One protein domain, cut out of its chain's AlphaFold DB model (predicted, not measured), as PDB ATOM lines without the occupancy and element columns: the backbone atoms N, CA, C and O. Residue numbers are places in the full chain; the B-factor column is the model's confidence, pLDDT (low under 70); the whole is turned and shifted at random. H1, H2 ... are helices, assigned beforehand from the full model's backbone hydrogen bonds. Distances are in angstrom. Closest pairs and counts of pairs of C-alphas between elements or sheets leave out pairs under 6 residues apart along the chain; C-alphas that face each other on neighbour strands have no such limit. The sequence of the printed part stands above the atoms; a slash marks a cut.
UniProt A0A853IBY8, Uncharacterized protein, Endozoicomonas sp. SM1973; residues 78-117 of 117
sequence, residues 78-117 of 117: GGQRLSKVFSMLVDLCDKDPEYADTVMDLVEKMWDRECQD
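This is residues 78 to 117 of the 117 residues of an uncharacterized protein of Endozoicomonas sp. SM1973 (UniProt A0A853IBY8). Two helices, H1 and H2, fold back on each other as a V-shaped hairpin: they meet near the tight link between them and spread apart toward their far ends. Two arms stand free: residues 78 to 88, of which 82 to 88 belong to H1, and residues 104 to 117, of which 104 to 114 belong to H2. The printed part has 40 residues, with two named helices in the order H1, H2 and no named strand; the class is all helix. The whole is loose, with a radius of gyration of the C-alphas of 11.6 A, and flat, spanning 35 by 26 by 8 A.

Residues 78 to 81 come before the first helix. H1 holds residues 82 to 95, from C-alpha 82 at (19.156, 4.738, 16.479) to C-alpha 95 at (3.963, 11.628, 27.464), 20.0 A from first to last C-alpha. Three residues, 96 to 98, lead to H2, residues 99 to 114, which is 22.8 A long from first to last C-alpha and ends with C-alpha 114 at (27.610, 16.747, 11.520).

H1 and H2 touch, with 4 pairs of C-alphas within 8 A; the closest are those of Cys 93 and Ala 100, 5.2 A apart. H1 touches H2 with residues 89 to 93 alone, and H2 touches H1 with residues 99 to 103 alone. Their lines stand at a shallow tilt of 30 degrees and they run opposite ways, a helical hairpin. Their centres are 13.8 A apart. In H1 and H2 every O i to N i+4 pair is within hydrogen-bond range.

The two C-alphas farthest apart are those of Lys 95 and Asp 117, at 35.3 A. The printed part has no cut, and it ends at Asp 117, the chain's last residue. The mean pLDDT of the printed part is 70.9; residues 78 to 85, residue 87 and residues 116 to 117 are under 70.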
ATOM      1  N   GLY A  78      16.952  -0.048   9.354       41.00
ATOM      2  CA  GLY A  78      18.129  -0.934   9.513       41.00
ATOM      3  C   GLY A  78      19.111  -0.679  10.681       41.00
ATOM      4  O   GLY A  78      20.101  -1.391  10.801       41.00
ATOM      5  N   GLY A  79      18.864   0.286  11.565       37.19
ATOM      6  CA  GLY A  79      19.782   0.728  12.604       37.19
ATOM      7  C   GLY A  79      19.283   0.273  13.960       37.19
ATOM      8  O   GLY A  79      18.482   0.954  14.596       37.19
ATOM      9  N   GLN A  80      19.781  -0.869  14.431       43.22
ATOM     10  CA  GLN A  80      19.409  -1.451  15.727       43.22
ATOM     11  C   GLN A  80      19.752  -0.575  16.955       43.22
ATOM     12  O   GLN A  80      19.439  -0.962  18.076       43.22
ATOM     13  N   ARG A  81      20.372   0.602  16.778       42.78
ATOM     14  CA  ARG A  81      20.726   1.521  17.875       42.78
ATOM     15  C   ARG A  81      19.997   2.861  17.821       42.78
ATOM     16  O   ARG A  81      19.447   3.265  18.841       42.78
ATOM     17  N   LEU A  82      19.908   3.490  16.647       49.91
ATOM     18  CA  LEU A  82      19.156   4.738  16.479       49.91
ATOM     19  C   LEU A  82      17.666   4.529  16.777       49.91
ATOM     20  O   LEU A  82      17.078   5.325  17.492       49.91
ATOM     21  N   SER A  83      17.068   3.406  16.355       60.56
ATOM     22  CA  SER A  83      15.613   3.235  16.479       60.56
ATOM     23  C   SER A  83      15.101   3.152  17.920       60.56
ATOM     24  O   SER A  83      13.955   3.511  18.155       60.56
ATOM     25  N   LYS A  84      15.895   2.648  18.877       58.44
ATOM     26  CA  LYS A  84      15.424   2.483  20.262       58.44
ATOM     27  C   LYS A  84      15.501   3.793  21.033       58.44
ATOM     28  O   LYS A  84      14.534   4.144  21.691       58.44
ATOM     29  N   VAL A  85      16.618   4.511  20.916       65.44
ATOM     30  CA  VAL A  85      16.776   5.829  21.545       65.44
ATOM     31  C   VAL A  85      15.787   6.814  20.933       65.44
ATOM     32  O   VAL A  85      15.060   7.460  21.672       65.44
ATOM     33  N   PHE A  86      15.664   6.839  19.604       70.44
ATOM     34  CA  PHE A  86      14.695   7.707  18.937       70.44
ATOM     35  C   PHE A  86      13.252   7.356  19.321       70.44
ATOM     36  O   PHE A  86      12.473   8.249  19.613       70.44
ATOM     37  N   SER A  87      12.899   6.065  19.415       65.00
ATOM     38  CA  SER A  87      11.571   5.661  19.905       65.00
ATOM     39  C   SER A  87      11.342   6.074  21.357       65.00
ATOM     40  O   SER A  87      10.254   6.525  21.668       65.00
ATOM     41  N   MET A  88      12.344   5.956  22.236       75.88
ATOM     42  CA  MET A  88      12.225   6.405  23.629       75.88
ATOM     43  C   MET A  88      12.062   7.923  23.735       75.88
ATOM     44  O   MET A  88      11.328   8.381  24.601       75.88
ATOM     45  N   LEU A  89      12.739   8.690  22.879       75.81
ATOM     46  CA  LEU A  89      12.606  10.146  22.829       75.81
ATOM     47  C   LEU A  89      11.228  10.560  22.309       75.81
ATOM     48  O   LEU A  89      10.612  11.442  22.891       75.81
ATOM     49  N   VAL A  90      10.714   9.882  21.280       72.81
ATOM     50  CA  VAL A  90       9.337  10.087  20.799       72.81
ATOM     51  C   VAL A  90       8.329   9.733  21.896       72.81
ATOM     52  O   VAL A  90       7.471  10.548  22.210       72.81
ATOM     53  N   ASP A  91       8.477   8.575  22.548       76.50
ATOM     54  CA  ASP A  91       7.599   8.154  23.649       76.50
ATOM     55  C   ASP A  91       7.656   9.121  24.848       76.50
ATOM     56  O   ASP A  91       6.673   9.247  25.578       76.50
ATOM     57  N   LEU A  92       8.806   9.764  25.087       79.56
ATOM     58  CA  LEU A  92       8.970  10.800  26.109       79.56
ATOM     59  C   LEU A  92       8.206  12.067  25.718       79.56
ATOM     60  O   LEU A  92       7.435  12.563  26.527       79.56
ATOM     61  N   CYS A  93       8.368  12.550  24.486       79.81
ATOM     62  CA  CYS A  93       7.680  13.755  24.014       79.81
ATOM     63  C   CYS A  93       6.155  13.566  23.964       79.81
ATOM     64  O   CYS A  93       5.413  14.489  24.282       79.81
ATOM     65  N   ASP A  94       5.684  12.362  23.624       74.69
ATOM     66  CA  ASP A  94       4.255  12.023  23.621       74.69
ATOM     67  C   ASP A  94       3.645  12.027  25.036       74.69
ATOM     68  O   ASP A  94       2.465  12.341  25.203       74.69
ATOM     69  N   LYS A  95       4.420  11.649  26.062       81.31
ATOM     70  CA  LYS A  95       3.963  11.628  27.464       81.31
ATOM     71  C   LYS A  95       4.097  12.984  28.137       81.31
ATOM     72  O   LYS A  95       3.210  13.372  28.891       81.31
ATOM     73  N   ASP A  96       5.191  13.674  27.846       85.12
ATOM     74  CA  ASP A  96       5.605  14.910  28.489       85.12
ATOM     75  C   ASP A  96       6.005  15.927  27.394       85.12
ATOM     76  O   ASP A  96       7.188  16.062  27.059       85.12
ATOM     77  N   PRO A  97       5.030  16.658  26.808       82.06
ATOM     78  CA  PRO A  97       5.263  17.550  25.664       82.06
ATOM     79  C   PRO A  97       6.264  18.681  25.924       82.06
ATOM     80  O   PRO A  97       6.852  19.208  24.986       82.06
ATOM     81  N   GLU A  98       6.499  19.036  27.191       85.81
ATOM     82  CA  GLU A  98       7.500  20.033  27.595       85.81
ATOM     83  C   GLU A  98       8.938  19.656  27.194       85.81
ATOM     84  O   GLU A  98       9.793  20.528  27.048       85.81
ATOM     85  N   TYR A  99       9.213  18.366  26.970       81.06
ATOM     86  CA  TYR A  99      10.530  17.900  26.535       81.06
ATOM     87  C   TYR A  99      10.742  18.004  25.023       81.06
ATOM     88  O   TYR A  99      11.886  17.881  24.583       81.06
ATOM     89  N   ALA A 100       9.691  18.251  24.230       79.44
ATOM     90  CA  ALA A 100       9.784  18.299  22.772       79.44
ATOM     91  C   ALA A 100      10.792  19.357  22.305       79.44
ATOM     92  O   ALA A 100      11.720  19.029  21.565       79.44
ATOM     93  N   ASP A 101      10.688  20.582  22.829       79.25
ATOM     94  CA  ASP A 101      11.597  21.680  22.484       79.25
ATOM     95  C   ASP A 101      13.049  21.331  22.832       79.25
ATOM     96  O   ASP A 101      13.951  21.536  22.029       79.25
ATOM     97  N   THR A 102      13.282  20.712  23.995       84.19
ATOM     98  CA  THR A 102      14.631  20.325  24.445       84.19
ATOM     99  C   THR A 102      15.243  19.229  23.567       84.19
ATOM    100  O   THR A 102      16.443  19.246  23.283       84.19
ATOM    101  N   VAL A 103      14.432  18.255  23.148       83.81
ATOM    102  CA  VAL A 103      14.874  17.179  22.254       83.81
ATOM    103  C   VAL A 103      15.185  17.735  20.867       83.81
ATOM    104  O   VAL A 103      16.220  17.377  20.302       83.81
ATOM    105  N   MET A 104      14.348  18.636  20.346       80.00
ATOM    106  CA  MET A 104      14.571  19.287  19.054       80.00
ATOM    107  C   MET A 104      15.844  20.137  19.056       80.00
ATOM    108  O   MET A 104      16.682  19.962  18.174       80.00
ATOM    109  N   ASP A 105      16.069  20.928  20.106       83.06
ATOM    110  CA  ASP A 105      17.285  21.728  20.299       83.06
ATOM    111  C   ASP A 105      18.566  20.874  20.241       83.06
ATOM    112  O   ASP A 105      19.601  21.280  19.705       83.06
ATOM    113  N   LEU A 106      18.523  19.676  20.834       81.88
ATOM    114  CA  LEU A 106      19.652  18.747  20.848       81.88
ATOM    115  C   LEU A 106      19.886  18.126  19.466       81.88
ATOM    116  O   LEU A 106      21.037  17.974  19.050       81.88
ATOM    117  N   VAL A 107      18.808  17.768  18.765       81.00
ATOM    118  CA  VAL A 107      18.870  17.220  17.406       81.00
ATOM    119  C   VAL A 107      19.434  18.257  16.439       81.00
ATOM    120  O   VAL A 107      20.332  17.912  15.676       81.00
ATOM    121  N   GLU A 108      18.990  19.513  16.515       76.56
ATOM    122  CA  GLU A 108      19.509  20.613  15.692       76.56
ATOM    123  C   GLU A 108      21.000  20.854  15.946       76.56
ATOM    124  O   GLU A 108      21.792  20.850  15.009       76.56
ATOM    125  N   LYS A 109      21.432  20.928  17.214       80.62
ATOM    126  CA  LYS A 109      22.860  21.083  17.557       80.62
ATOM    127  C   LYS A 109      23.726  19.932  17.048       80.62
ATOM    128  O   LYS A 109      24.877  20.142  16.664       80.62
ATOM    129  N   MET A 110      23.209  18.705  17.087       76.00
ATOM    130  CA  MET A 110      23.902  17.547  16.526       76.00
ATOM    131  C   MET A 110      23.953  17.606  14.999       76.00
ATOM    132  O   MET A 110      24.991  17.299  14.423       76.00
ATOM    133  N   TRP A 111      22.855  18.003  14.358       74.50
ATOM    134  CA  TRP A 111      22.762  18.141  12.908       74.50
ATOM    135  C   TRP A 111      23.729  19.201  12.382       74.50
ATOM    136  O   TRP A 111      24.521  18.914  11.490       74.50
ATOM    137  N   ASP A 112      23.740  20.383  12.994       73.50
ATOM    138  CA  ASP A 112      24.646  21.475  12.633       73.50
ATOM    139  C   ASP A 112      26.111  21.062  12.747       73.50
ATOM    140  O   ASP A 112      26.931  21.443  11.918       73.50
ATOM    141  N   ARG A 113      26.452  20.251  13.753       74.56
ATOM    142  CA  ARG A 113      27.813  19.741  13.932       74.56
ATOM    143  C   ARG A 113      28.214  18.729  12.857       74.56
ATOM    144  O   ARG A 113      29.354  18.759  12.415       74.56
ATOM    145  N   GLU A 114      27.318  17.821  12.484       71.44
ATOM    146  CA  GLU A 114      27.610  16.747  11.520       71.44
ATOM    147  C   GLU A 114      27.489  17.213  10.059       71.44
ATOM    148  O   GLU A 114      28.089  16.612   9.175       71.44
ATOM    149  N   CYS A 115      26.726  18.276   9.784       70.00
ATOM    150  CA  CYS A 115      26.565  18.861   8.448       70.00
ATOM    151  C   CYS A 115      27.492  20.059   8.172       70.00
ATOM    152  O   CYS A 115      27.362  20.694   7.126       70.00
ATOM    153  N   GLN A 116      28.390  20.393   9.103       57.72
ATOM    154  CA  GLN A 116      29.439  21.405   8.914       57.72
ATOM    155  C   GLN A 116      30.742  20.855   8.295       57.72
ATOM    156  O   GLN A 116      31.662  21.643   8.076       57.72
ATOM    157  N   ASP A 117      30.795  19.559   7.961       45.62
ATOM    158  CA  ASP A 117      31.828  18.924   7.116       45.62
ATOM    159  C   ASP A 117      31.341  18.736   5.662       45.62
ATOM    160  O   ASP A 117      32.198  18.735   4.743       45.62
TER     161      ASP A 117